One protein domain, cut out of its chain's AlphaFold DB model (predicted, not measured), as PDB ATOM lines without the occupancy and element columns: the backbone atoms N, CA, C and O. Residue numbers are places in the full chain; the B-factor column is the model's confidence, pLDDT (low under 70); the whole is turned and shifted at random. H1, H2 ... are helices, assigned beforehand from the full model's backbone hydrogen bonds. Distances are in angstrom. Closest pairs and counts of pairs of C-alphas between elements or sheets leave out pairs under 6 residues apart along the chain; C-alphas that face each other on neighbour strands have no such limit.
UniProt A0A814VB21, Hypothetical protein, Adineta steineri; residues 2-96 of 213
ATOM      1  N   PRO A   2      43.698  45.303 -40.998       93.75
ATOM      2  CA  PRO A   2      43.530  46.757 -41.123       93.75
ATOM      3  C   PRO A   2      42.132  47.218 -41.550       93.75
ATOM      4  O   PRO A   2      41.600  48.178 -41.006       93.75
ATOM      5  N   PHE A   3      41.496  46.485 -42.469       93.19
ATOM      6  CA  PHE A   3      40.162  46.835 -42.959       93.19
ATOM      7  C   PHE A   3      39.073  46.760 -41.878       93.19
ATOM      8  O   PHE A   3      38.215  47.634 -41.829       93.19
ATOM      9  N   LYS A   4      39.128  45.775 -40.965       93.44
ATOM     10  CA  LYS A   4      38.186  45.709 -39.835       93.44
ATOM     11  C   LYS A   4      38.354  46.929 -38.930       93.44
ATOM     12  O   LYS A   4      37.361  47.552 -38.586       93.44
ATOM     13  N   ILE A   5      39.601  47.287 -38.604       95.12
ATOM     14  CA  ILE A   5      39.895  48.469 -37.780       95.12
ATOM     15  C   ILE A   5      39.311  49.718 -38.439       95.12
ATOM     16  O   ILE A   5      38.586  50.462 -37.788       95.12
ATOM     17  N   TYR A   6      39.572  49.904 -39.738       95.00
ATOM     18  CA  TYR A   6      39.027  51.015 -40.513       95.00
ATOM     19  C   TYR A   6      37.496  51.079 -40.436       95.00
ATOM     20  O   TYR A   6      36.959  52.129 -40.101       95.00
ATOM     21  N   LEU A   7      36.792  49.967 -40.671       93.31
ATOM     22  CA  LEU A   7      35.325  49.931 -40.622       93.31
ATOM     23  C   LEU A   7      34.763  50.312 -39.245       93.31
ATOM     24  O   LEU A   7      33.757  51.015 -39.183       93.31
ATOM     25  N   THR A   8      35.412  49.894 -38.155       92.19
ATOM     26  CA  THR A   8      34.979  50.245 -36.793       92.19
ATOM     27  C   THR A   8      35.130  51.747 -36.514       92.19
ATOM     28  O   THR A   8      34.304  52.340 -35.816       92.19
ATOM     29  N   VAL A   9      36.163  52.394 -37.067       92.44
ATOM     30  CA  VAL A   9      36.518  53.782 -36.707       92.44
ATOM     31  C   VAL A   9      36.106  54.841 -37.733       92.44
ATOM     32  O   VAL A   9      35.972  56.004 -37.362       92.44
ATOM     33  N   MET A  10      35.868  54.482 -39.001       88.62
ATOM     34  CA  MET A  10      35.715  55.449 -40.104       88.62
ATOM     35  C   MET A  10      34.546  56.431 -39.943       88.62
ATOM     36  O   MET A  10      34.598  57.533 -40.481       88.62
ATOM     37  N   PHE A  11      33.500  56.049 -39.207       85.19
ATOM     38  CA  PHE A  11      32.330  56.900 -38.962       85.19
ATOM     39  C   PHE A  11      32.389  57.653 -37.625       85.19
ATOM     40  O   PHE A  11      31.500  58.449 -37.341       85.19
ATOM     41  N   ASN A  12      33.424  57.421 -36.812       83.88
ATOM     42  CA  ASN A  12      33.500  57.860 -35.415       83.88
ATOM     43  C   ASN A  12      34.797  58.629 -35.130       83.88
ATOM     44  O   ASN A  12      35.511  58.329 -34.176       83.88
ATOM     45  N   LEU A  13      35.134  59.603 -35.976       87.56
ATOM     46  CA  LEU A  13      36.320  60.438 -35.776       87.56
ATOM     47  C   LEU A  13      36.216  61.253 -34.483       87.56
ATOM     48  O   LEU A  13      35.139  61.723 -34.114       87.56
ATOM     49  N   GLY A  14      37.354  61.465 -33.823       90.50
ATOM     50  CA  GLY A  14      37.410  62.145 -32.536       90.50
ATOM     51  C   GLY A  14      37.350  61.177 -31.355       90.50
ATOM     52  O   GLY A  14      38.057  60.174 -31.337       90.50
ATOM     53  N   THR A  15      36.566  61.493 -30.322       93.00
ATOM     54  CA  THR A  15      36.537  60.697 -29.086       93.00
ATOM     55  C   THR A  15      35.994  59.292 -29.335       93.00
ATOM     56  O   THR A  15      34.898  59.117 -29.866       93.00
ATOM     57  N   LEU A  16      36.744  58.288 -28.890       91.62
ATOM     58  CA  LEU A  16      36.359  56.890 -29.001       91.62
ATOM     59  C   LEU A  16      35.210  56.573 -28.028       91.62
ATOM     60  O   LEU A  16      35.332  56.825 -26.829       91.62
ATOM     61  N   SER A  17      34.106  56.015 -28.535       92.44
ATOM     62  CA  SER A  17      32.991  55.556 -27.696       92.44
ATOM     63  C   SER A  17      33.395  54.356 -26.834       92.44
ATOM     64  O   SER A  17      34.291  53.592 -27.198       92.44
ATOM     65  N   ASP A  18      32.712  54.156 -25.704       92.31
ATOM     66  CA  ASP A  18      32.989  53.028 -24.801       92.31
ATOM     67  C   ASP A  18      32.758  51.662 -25.476       92.31
ATOM     68  O   ASP A  18      33.524  50.716 -25.251       92.31
ATOM     69  N   ASP A  19      31.758  51.577 -26.360       92.00
ATOM     70  CA  ASP A  19      31.467  50.378 -27.154       92.00
ATOM     71  C   ASP A  19      32.618  50.065 -28.121       92.00
ATOM     72  O   ASP A  19      33.184  48.969 -28.076       92.00
ATOM     73  N   ASN A  20      33.047  51.052 -28.921       92.94
ATOM     74  CA  ASN A  20      34.170  50.884 -29.847       92.94
ATOM     75  C   ASN A  20      35.475  50.598 -29.093       92.94
ATOM     76  O   ASN A  20      36.285  49.791 -29.544       92.94
ATOM     77  N   TYR A  21      35.696  51.230 -27.936       95.31
ATOM     78  CA  TYR A  21      36.858  50.960 -27.090       95.31
ATOM     79  C   TYR A  21      36.886  49.500 -26.633       95.31
ATOM     80  O   TYR A  21      37.925  48.844 -26.720       95.31
ATOM     81  N   THR A  22      35.752  48.978 -26.164       95.44
ATOM     82  CA  THR A  22      35.643  47.592 -25.698       95.44
ATOM     83  C   THR A  22      35.864  46.608 -26.846       95.44
ATOM     84  O   THR A  22      36.661  45.677 -26.703       95.44
ATOM     85  N   GLU A  23      35.238  46.848 -28.001       95.31
ATOM     86  CA  GLU A  23      35.404  46.016 -29.196       95.31
ATOM     87  C   GLU A  23      36.860  46.006 -29.687       95.31
ATOM     88  O   GLU A  23      37.444  44.939 -29.894       95.31
ATOM     89  N   LEU A  24      37.479  47.178 -29.837       96.50
ATOM     90  CA  LEU A  24      38.850  47.298 -30.337       96.50
ATOM     91  C   LEU A  24      39.873  46.730 -29.354       96.50
ATOM     92  O   LEU A  24      40.869  46.141 -29.774       96.50
ATOM     93  N   LYS A  25      39.621  46.852 -28.046       97.56
ATOM     94  CA  LYS A  25      40.459  46.237 -27.014       97.56
ATOM     95  C   LYS A  25      40.403  44.713 -27.084       97.56
ATOM     96  O   LYS A  25      41.454  44.081 -26.983       97.56
ATOM     97  N   GLN A  26      39.218  44.132 -27.274       97.25
ATOM     98  CA  GLN A  26      39.092  42.690 -27.492       97.25
ATOM     99  C   GLN A  26      39.809  42.281 -28.782       97.25
ATOM    100  O   GLN A  26      40.620  41.358 -28.779       97.25
ATOM    101  N   TYR A  27      39.594  43.029 -29.865       97.56
ATOM    102  CA  TYR A  27      40.220  42.719 -31.144       97.56
ATOM    103  C   TYR A  27      41.754  42.780 -31.081       97.56
ATOM    104  O   TYR A  27      42.423  41.911 -31.635       97.56
ATOM    105  N   LEU A  28      42.330  43.738 -30.346       97.94
ATOM    106  CA  LEU A  28      43.773  43.804 -30.096       97.94
ATOM    107  C   LEU A  28      44.300  42.547 -29.380       97.94
ATOM    108  O   LEU A  28      45.378  42.054 -29.716       97.94
ATOM    109  N   GLN A  29      43.560  42.016 -28.400       97.62
ATOM    110  CA  GLN A  29      43.940  40.772 -27.718       97.62
ATOM    111  C   GLN A  29      43.938  39.583 -28.683       97.62
ATOM    112  O   GLN A  29      44.905  38.816 -28.705       97.62
ATOM    113  N   ASP A  30      42.905  39.473 -29.517       96.62
ATOM    114  CA  ASP A  30      42.785  38.402 -30.506       96.62
ATOM    115  C   ASP A  30      43.937  38.454 -31.521       96.62
ATOM    116  O   ASP A  30      44.583  37.439 -31.791       96.62
ATOM    117  N   ILE A  31      44.254  39.646 -32.040       96.75
ATOM    118  CA  ILE A  31      45.347  39.834 -33.002       96.75
ATOM    119  C   ILE A  31      46.697  39.456 -32.384       96.75
ATOM    120  O   ILE A  31      47.479  38.762 -33.029       96.75
ATOM    121  N   ARG A  32      46.975  39.857 -31.139       97.25
ATOM    122  CA  ARG A  32      48.218  39.480 -30.441       97.25
ATOM    123  C   ARG A  32      48.321  37.969 -30.230       97.25
ATOM    124  O   ARG A  32      49.397  37.399 -30.385       97.25
ATOM    125  N   SER A  33      47.208  37.314 -29.900       95.81
ATOM    126  CA  SER A  33      47.160  35.854 -29.777       95.81
ATOM    127  C   SER A  33      47.498  35.173 -31.108       95.81
ATOM    128  O   SER A  33      48.358  34.290 -31.165       95.81
ATOM    129  N   ILE A  34      46.895  35.646 -32.204       94.25
ATOM    130  CA  ILE A  34      47.187  35.159 -33.559       94.25
ATOM    131  C   ILE A  34      48.657  35.398 -33.903       94.25
ATOM    132  O   ILE A  34      49.339  34.465 -34.312       94.25
ATOM    133  N   ARG A  35      49.174  36.609 -33.675       95.06
ATOM    134  CA  ARG A  35      50.560  36.995 -33.973       95.06
ATOM    135  C   ARG A  35      51.601  36.057 -33.355       95.06
ATOM    136  O   ARG A  35      52.640  35.826 -33.969       95.06
ATOM    137  N   ASN A  36      51.310  35.529 -32.167       93.38
ATOM    138  CA  ASN A  36      52.197  34.638 -31.419       93.38
ATOM    139  C   ASN A  36      52.040  33.152 -31.775       93.38
ATOM    140  O   ASN A  36      52.917  32.357 -31.447       93.38
ATOM    141  N   SER A  37      50.924  32.762 -32.392       93.38
ATOM    142  CA  SER A  37      50.597  31.355 -32.664       93.38
ATOM    143  C   SER A  37      50.688  30.984 -34.140       93.38
ATOM    144  O   SER A  37      50.975  29.831 -34.461       93.38
ATOM    145  N   ILE A  38      50.464  31.938 -35.046       94.50
ATOM    146  CA  ILE A  38      50.452  31.678 -36.480       94.50
ATOM    147  C   ILE A  38      51.872  31.593 -37.048       94.50
ATOM    148  O   ILE A  38      52.734  32.445 -36.800       94.50
ATOM    149  N   GLN A  39      52.099  30.565 -37.860       94.44
ATOM    150  CA  GLN A  39      53.299  30.420 -38.674       94.44
ATOM    151  C   GLN A  39      52.922  30.590 -40.139       94.44
ATOM    152  O   GLN A  39      51.953  29.998 -40.613       94.44
ATOM    153  N   PHE A  40      53.699  31.407 -40.841       93.00
ATOM    154  CA  PHE A  40      53.530  31.650 -42.265       93.00
ATOM    155  C   PHE A  40      54.664  30.992 -43.057       93.00
ATOM    156  O   PHE A  40      55.782  30.897 -42.543       93.00
ATOM    157  N   PRO A  41      54.400  30.578 -44.307       91.81
ATOM    158  CA  PRO A  41      55.442  30.246 -45.271       91.81
ATOM    159  C   PRO A  41      56.500  31.356 -45.379       91.81
ATOM    160  O   PRO A  41      56.177  32.543 -45.283       91.81
ATOM    161  N   THR A  42      57.770  30.973 -45.542       91.00
ATOM    162  CA  THR A  42      58.924  31.889 -45.441       91.00
ATOM    163  C   THR A  42      58.920  33.001 -46.488       91.00
ATOM    164  O   THR A  42      59.441  34.081 -46.239       91.00
ATOM    165  N   ASP A  43      58.326  32.742 -47.648       87.00
ATOM    166  CA  ASP A  43      58.170  33.660 -48.776       87.00
ATOM    167  C   ASP A  43      57.195  34.817 -48.504       87.00
ATOM    168  O   ASP A  43      57.387  35.909 -49.036       87.00
ATOM    169  N   ILE A  44      56.187  34.619 -47.646       91.81
ATOM    170  CA  ILE A  44      55.213  35.664 -47.282       91.81
ATOM    171  C   ILE A  44      55.349  36.151 -45.835       91.81
ATOM    172  O   ILE A  44      54.702  37.127 -45.452       91.81
ATOM    173  N   GLN A  45      56.161  35.472 -45.022       93.50
ATOM    174  CA  GLN A  45      56.180  35.615 -43.566       93.50
ATOM    175  C   GLN A  45      56.354  37.060 -43.096       93.50
ATOM    176  O   GLN A  45      55.569  37.523 -42.269       93.50
ATOM    177  N   GLN A  46      57.351  37.768 -43.631       93.31
ATOM    178  CA  GLN A  46      57.640  39.142 -43.218       93.31
ATOM    179  C   GLN A  46      56.451  40.063 -43.507       93.31
ATOM    180  O   GLN A  46      55.944  40.703 -42.593       93.31
ATOM    181  N   THR A  47      55.929  40.038 -44.736       93.06
ATOM    182  CA  THR A  47      54.778  40.857 -45.145       93.06
ATOM    183  C   THR A  47      53.547  40.593 -44.274       93.06
ATOM    184  O   THR A  47      52.827  41.529 -43.923       93.06
ATOM    185  N   GLN A  48      53.286  39.334 -43.902       95.00
ATOM    186  CA  GLN A  48      52.160  39.012 -43.019       95.00
ATOM    187  C   GLN A  48      52.356  39.574 -41.612       95.00
ATOM    188  O   GLN A  48      51.414  40.127 -41.040       95.00
ATOM    189  N   TYR A  49      53.564  39.462 -41.058       96.06
ATOM    190  CA  TYR A  49      53.864  40.043 -39.754       96.06
ATOM    191  C   TYR A  49      53.807  41.569 -39.776       96.06
ATOM    192  O   TYR A  49      53.168  42.127 -38.893       96.06
ATOM    193  N   ASP A  50      54.312  42.228 -40.817       96.31
ATOM    194  CA  ASP A  50      54.238  43.688 -40.951       96.31
ATOM    195  C   ASP A  50      52.783  44.195 -40.951       96.31
ATOM    196  O   ASP A  50      52.464  45.199 -40.317       96.31
ATOM    197  N   ILE A  51      51.856  43.482 -41.609       96.44
ATOM    198  CA  ILE A  51      50.421  43.831 -41.610       96.44
ATOM    199  C   ILE A  51      49.813  43.701 -40.209       96.44
ATOM    200  O   ILE A  51      48.960  44.510 -39.813       96.44
ATOM    201  N   ILE A  52      50.194  42.652 -39.481       97.00
ATOM    202  CA  ILE A  52      49.704  42.397 -38.126       97.00
ATOM    203  C   ILE A  52      50.267  43.444 -37.162       97.00
ATOM    204  O   ILE A  52      49.503  44.034 -36.400       97.00
ATOM    205  N   ASP A  53      51.566  43.709 -37.237       97.44
ATOM    206  CA  ASP A  53      52.276  44.616 -36.341       97.44
ATOM    207  C   ASP A  53      51.797  46.065 -36.561       97.44
ATOM    208  O   ASP A  53      51.392  46.714 -35.598       97.44
ATOM    209  N   LEU A  54      51.618  46.507 -37.815       98.12
ATOM    210  CA  LEU A  54      50.967  47.789 -38.141       98.12
ATOM    211  C   LEU A  54      49.561  47.911 -37.521       98.12
ATOM    212  O   LEU A  54      49.160  48.971 -37.037       98.12
ATOM    213  N   SER A  55      48.784  46.820 -37.543       98.06
ATOM    214  CA  SER A  55      47.433  46.794 -36.963       98.06
ATOM    215  C   SER A  55      47.468  46.920 -35.437       98.06
ATOM    216  O   SER A  55      46.634  47.620 -34.861       98.06
ATOM    217  N   ILE A  56      48.421  46.246 -34.788       98.25
ATOM    218  CA  ILE A  56      48.640  46.299 -33.338       98.25
ATOM    219  C   ILE A  56      49.045  47.716 -32.919       98.25
ATOM    220  O   ILE A  56      48.413  48.281 -32.028       98.25
ATOM    221  N   GLU A  57      50.040  48.306 -33.582       98.19
ATOM    222  CA  GLU A  57      50.568  49.640 -33.263       98.19
ATOM    223  C   GLU A  57      49.489  50.727 -33.348       98.19
ATOM    224  O   GLU A  57      49.348  51.568 -32.449       98.19
ATOM    225  N   TYR A  58      48.670  50.689 -34.403       98.19
ATOM    226  CA  TYR A  58      47.583  51.649 -34.560       98.19
ATOM    227  C   TYR A  58      46.497  51.471 -33.485       98.19
ATOM    228  O   TYR A  58      46.070  52.453 -32.873       98.19
ATOM    229  N   LEU A  59      46.095  50.226 -33.186       97.88
ATOM    230  CA  LEU A  59      45.127  49.932 -32.122       97.88
ATOM    231  C   LEU A  59      45.620  50.395 -30.747       97.88
ATOM    232  O   LEU A  59      44.859  50.997 -29.991       97.88
ATOM    233  N   GLU A  60      46.887  50.147 -30.421       97.88
ATOM    234  CA  GLU A  60      47.493  50.608 -29.170       97.88
ATOM    235  C   GLU A  60      47.451  52.132 -29.045       97.88
ATOM    236  O   GLU A  60      47.123  52.658 -27.977       97.88
ATOM    237  N   THR A  61      47.719  52.839 -30.142       96.81
ATOM    238  CA  THR A  61      47.695  54.303 -30.188       96.81
ATOM    239  C   THR A  61      46.300  54.853 -29.895       96.81
ATOM    240  O   THR A  61      46.139  55.675 -28.985       96.81
ATOM    241  N   ILE A  62      45.272  54.373 -30.600       96.44
ATOM    242  CA  ILE A  62      43.903  54.884 -30.429       96.44
ATOM    243  C   ILE A  62      43.267  54.442 -29.104       96.44
ATOM    244  O   ILE A  62      42.499  55.197 -28.513       96.44
ATOM    245  N   LEU A  63      43.617  53.265 -28.572       96.81
ATOM    246  CA  LEU A  63      43.147  52.818 -27.254       96.81
ATOM    247  C   LEU A  63      43.810  53.606 -26.118       96.81
ATOM    248  O   LEU A  63      43.157  53.917 -25.121       96.81
ATOM    249  N   LYS A  64      45.094  53.958 -26.256       97.00
ATOM    250  CA  LYS A  64      45.820  54.763 -25.263       97.00
ATOM    251  C   LYS A  64      45.314  56.203 -25.219       97.00
ATOM    252  O   LYS A  64      45.136  56.752 -24.135       97.00
ATOM    253  N   THR A  65      45.116  56.814 -26.382       95.75
ATOM    254  CA  THR A  65      44.666  58.211 -26.495       95.75
ATOM    255  C   THR A  65      43.156  58.360 -26.335       95.75
ATOM    256  O   THR A  65      42.692  59.442 -25.985       95.75
ATOM    257  N   LYS A  66      42.394  57.280 -26.570       95.38
ATOM    258  CA  LYS A  66      40.927  57.281 -26.692       95.38
ATOM    259  C   LYS A  66      40.424  58.288 -27.730       95.38
ATOM    260  O   LYS A  66      39.322  58.823 -27.603       95.38
ATOM    261  N   PHE A  67      41.240  58.548 -28.744       95.19
ATOM    262  CA  PHE A  67      40.968  59.527 -29.781       95.19
ATOM    263  C   PHE A  67      41.381  58.969 -31.141       95.19
ATOM    264  O   PHE A  67      42.468  58.413 -31.295       95.19
ATOM    265  N   ILE A  68      40.500  59.111 -32.123       95.56
ATOM    266  CA  ILE A  68      40.724  58.734 -33.513       95.56
ATOM    267  C   ILE A  68      41.054  60.011 -34.278       95.56
ATOM    268  O   ILE A  68      40.168  60.806 -34.605       95.56
ATOM    269  N   ASP A  69      42.340  60.201 -34.550       95.06
ATOM    270  CA  ASP A  69      42.822  61.303 -35.370       95.06
ATOM    271  C   ASP A  69      42.721  60.967 -36.866       95.06
ATOM    272  O   ASP A  69      43.155  59.903 -37.315       95.06
ATOM    273  N   GLN A  70      42.166  61.891 -37.653       95.25
ATOM    274  CA  GLN A  70      41.968  61.696 -39.093       95.25
ATOM    275  C   GLN A  70      43.295  61.556 -39.850       95.25
ATOM    276  O   GLN A  70      43.376  60.798 -40.818       95.25
ATOM    277  N   THR A  71      44.329  62.289 -39.438       95.94
ATOM    278  CA  THR A  71      45.640  62.260 -40.098       95.94
ATOM    279  C   THR A  71      46.307  60.914 -39.849       95.94
ATOM    280  O   THR A  71      46.704  60.251 -40.804       95.94
ATOM    281  N   GLN A  72      46.312  60.450 -38.598       96.06
ATOM    282  CA  GLN A  72      46.840  59.132 -38.237       96.06
ATOM    283  C   GLN A  72      46.063  57.990 -38.904       96.06
ATOM    284  O   GLN A  72      46.674  57.036 -39.381       96.06
ATOM    285  N   LEU A  73      44.730  58.086 -38.996       96.69
ATOM    286  CA  LEU A  73      43.919  57.093 -39.708       96.69
ATOM    287  C   LEU A  73      44.294  57.023 -41.195       96.69
ATOM    288  O   LEU A  73      44.407  55.934 -41.761       96.69
ATOM    289  N   ASN A  74      44.510  58.174 -41.834       96.75
ATOM    290  CA  ASN A  74      44.931  58.230 -43.231       96.75
ATOM    291  C   ASN A  74      46.334  57.639 -43.429       96.75
ATOM    292  O   ASN A  74      46.535  56.860 -44.363       96.75
ATOM    293  N   GLU A  75      47.284  57.965 -42.550       97.50
ATOM    294  CA  GLU A  75      48.642  57.409 -42.574       97.50
ATOM    295  C   GLU A  75      48.626  55.887 -42.395       97.50
ATOM    296  O   GLU A  75      49.245  55.165 -43.180       97.50
ATOM    297  N   PHE A  76      47.849  55.386 -41.434       97.88
ATOM    298  CA  PHE A  76      47.627  53.957 -41.226       97.88
ATOM    299  C   PHE A  76      47.080  53.275 -42.488       97.88
ATOM    300  O   PHE A  76      47.627  52.269 -42.943       97.88
ATOM    301  N   CYS A  77      46.039  53.840 -43.106       97.31
ATOM    302  CA  CYS A  77      45.462  53.312 -44.343       97.31
ATOM    303  C   CYS A  77      46.460  53.323 -45.511       97.31
ATOM    304  O   CYS A  77      46.486  52.383 -46.309       97.31
ATOM    305  N   GLN A  78      47.292  54.361 -45.621       97.31
ATOM    306  CA  GLN A  78      48.316  54.455 -46.658       97.31
ATOM    307  C   GLN A  78      49.398  53.381 -46.483       97.31
ATOM    308  O   GLN A  78      49.757  52.714 -47.457       97.31
ATOM    309  N   GLN A  79      49.877  53.175 -45.256       97.19
ATOM    310  CA  GLN A  79      50.845  52.123 -44.941       97.19
ATOM    311  C   GLN A  79      50.248  50.731 -45.191       97.19
ATOM    312  O   GLN A  79      50.855  49.909 -45.880       97.19
ATOM    313  N   ALA A  80      49.010  50.499 -44.744       96.44
ATOM    314  CA  ALA A  80      48.302  49.245 -44.980       96.44
ATOM    315  C   ALA A  80      48.130  48.961 -46.480       96.44
ATOM    316  O   ALA A  80      48.346  47.834 -46.921       96.44
ATOM    317  N   ARG A  81      47.806  49.979 -47.290       96.06
ATOM    318  CA  ARG A  81      47.720  49.844 -48.751       96.06
ATOM    319  C   ARG A  81      49.043  49.387 -49.360       96.06
ATOM    320  O   ARG A  81      49.024  48.549 -50.264       96.06
ATOM    321  N   HIS A  82      50.171  49.932 -48.910       94.62
ATOM    322  CA  HIS A  82      51.479  49.526 -49.422       94.62
ATOM    323  C   HIS A  82      51.740  48.040 -49.142       94.62
ATOM    324  O   HIS A  82      52.014  47.284 -50.074       94.62
ATOM    325  N   LEU A  83      51.528  47.602 -47.898       94.75
ATOM    326  CA  LEU A  83      51.687  46.201 -47.499       94.75
ATOM    327  C   LEU A  83      50.721  45.264 -48.240       94.75
ATOM    328  O   LEU A  83      51.119  44.199 -48.711       94.75
ATOM    329  N   PHE A  84      49.460  45.670 -48.416       93.50
ATOM    330  CA  PHE A  84      48.504  44.911 -49.222       93.50
ATOM    331  C   PHE A  84      48.941  44.789 -50.676       93.50
ATOM    332  O   PHE A  84      48.760  43.727 -51.256       93.50
ATOM    333  N   SER A  85      49.537  45.830 -51.259       93.25
ATOM    334  CA  SER A  85      50.001  45.775 -52.650       93.25
ATOM    335  C   SER A  85      51.100  44.726 -52.827       93.25
ATOM    336  O   SER A  85      51.046  43.949 -53.774       93.25
ATOM    337  N   VAL A  86      52.045  44.647 -51.881       92.25
ATOM    338  CA  VAL A  86      53.079  43.596 -51.860       92.25
ATOM    339  C   VAL A  86      52.442  42.214 -51.721       92.25
ATOM    340  O   VAL A  86      52.774  41.296 -52.463       92.25
ATOM    341  N   ASN A  87      51.485  42.062 -50.803       91.56
ATOM    342  CA  ASN A  87      50.819  40.781 -50.588       91.56
ATOM    343  C   ASN A  87      49.984  40.324 -51.802       91.56
ATOM    344  O   ASN A  87      49.954  39.139 -52.120       91.56
ATOM    345  N   ILE A  88      49.321  41.257 -52.492       92.62
ATOM    346  CA  ILE A  88      48.560  40.987 -53.719       92.62
ATOM    347  C   ILE A  88      49.497  40.517 -54.837       92.62
ATOM    348  O   ILE A  88      49.167  39.556 -55.523       92.62
ATOM    349  N   ASP A  89      50.664  41.146 -54.999       93.25
ATOM    350  CA  ASP A  89      51.674  40.722 -55.979       93.25
ATOM    351  C   ASP A  89      52.198  39.307 -55.681       93.25
ATOM    352  O   ASP A  89      52.242  38.467 -56.577       93.25
ATOM    353  N   LEU A  90      52.504  38.994 -54.416       90.88
ATOM    354  CA  LEU A  90      52.912  37.642 -54.010       90.88
ATOM    355  C   LEU A  90      51.823  36.600 -54.298       90.88
ATOM    356  O   LEU A  90      52.115  35.543 -54.856       90.88
ATOM    357  N   ALA A  91      50.565  36.906 -53.971       91.12
ATOM    358  CA  ALA A  91      49.439  36.016 -54.245       91.12
ATOM    359  C   ALA A  91      49.227  35.797 -55.753       91.12
ATOM    360  O   ALA A  91      49.037  34.661 -56.189       91.12
ATOM    361  N   ALA A  92      49.312  36.867 -56.549       92.81
ATOM    362  CA  ALA A  92      49.195  36.801 -58.002       92.81
ATOM    363  C   ALA A  92      50.292  35.923 -58.619       92.81
ATOM    364  O   ALA A  92      49.994  35.063 -59.446       92.81
ATOM    365  N   ARG A  93      51.548  36.090 -58.179       93.19
ATOM    366  CA  ARG A  93      52.676  35.250 -58.614       93.19
ATOM    367  C   ARG A  93      52.455  33.789 -58.258       93.19
ATOM    368  O   ARG A  93      52.516  32.950 -59.144       93.19
ATOM    369  N   ALA A  94      52.108  33.490 -57.007       91.12
ATOM    370  CA  ALA A  94      51.871  32.116 -56.572       91.12
ATOM    371  C   ALA A  94      50.765  31.425 -57.393       91.12
ATOM    372  O   ALA A  94      50.911  30.266 -57.784       91.12
ATOM    373  N   GLN A  95      49.674  32.138 -57.690       92.56
ATOM    374  CA  GLN A  95      48.583  31.619 -58.515       92.56
ATOM    375  C   GLN A  95      49.019  31.385 -59.968       92.56
ATOM    376  O   GLN A  95      48.725  30.327 -60.529       92.56
ATOM    377  N   LEU A  96      49.736  32.339 -60.569       95.38
ATOM    378  CA  LEU A  96      50.249  32.224 -61.935       95.38
ATOM    379  C   LEU A  96      51.293  31.116 -62.068       95.38
ATOM    380  O   LEU A  96      51.186  30.317 -62.989       95.38
TER     381      LEU A  96
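This is residues 2 to 96 of the 213 residues of the protein "Hypothetical protein" of Adineta steineri (UniProt A0A814VB21). Three long helices, H2, H3 and H4, run side by side as a curved layer with H3 in the middle, and the short helix H1 packs into the hollow of this layer, between H2 and H4. Each helix runs back against the one before it, an up-and-down bundle, and the last turns of H4, toward Leu 96, run on past the other helices and add to its length. The printed part has 95 residues with four named helices, in the order H1, H2, H3, H4, and no named strand; the class is all helix. It is only just compact, close to loose, with a radius of gyration of the C-alphas of 14.4 A, and its outline is elongated, 45 by 27 by 16 A.

H1, residues 2 to 9, and H3, residues 45 to 65, are the hub, each touching three other helices. H1 and H3 touch, running the same way at a shallow tilt of 17 degrees; their closest C-alphas, of Pro 2 and Ser 55, are 5.7 A apart. H1 and H2, residues 18 to 37, form a helical hairpin but only just touch, with 3 pairs of C-alphas within 8 A, the closest being Thr 8 and Asn 20 at 7.0 A. H1 touches H4, residues 70 to 96, at a shallow tilt of 31 degrees, opposite ways; the closest C-alphas are those of Pro 2 and Ala 80, 6.6 A apart, and H4 does so with residues 73 to 80 alone. H2 and H3 form a helical hairpin at a shallow tilt of 29 degrees, with the closest C-alphas, of Leu 28 and Ile 56, 6.4 A apart. H3 and H4 form another at 17 degrees; H4 touches H3 with residues 76 to 87 alone, and the closest C-alphas, of Ile 51 and Leu 83, are 6.5 A apart. H2 and H4 are apart. The helix packing is mostly aligned. In H1, H2, H3 and H4 every O i to N i+4 pair is within hydrogen-bond range.

H1 begins at C-alpha 2, at (43.530, 46.757, -41.123), and measures 10.9 A from first to last C-alpha. H2 begins at C-alpha 18, at (32.989, 53.028, -24.801), and measures 29.0 A. H3 measures 30.6 A. H4, the longest helix, measures 38.2 A and ends at C-alpha 96, at (50.249, 32.224, -61.935).

The C-alphas farthest apart, of Asp 18 and Leu 96, are 45.9 A apart. The printed part has no cut. The links H1 to H2 and H2 to H3 are short, and H3 to H4 is tight. Residues 14 to 15 pair with residues 67 to 68, antiparallel. The mean pLDDT of the printed part is 94.5, and no printed residue is under 70.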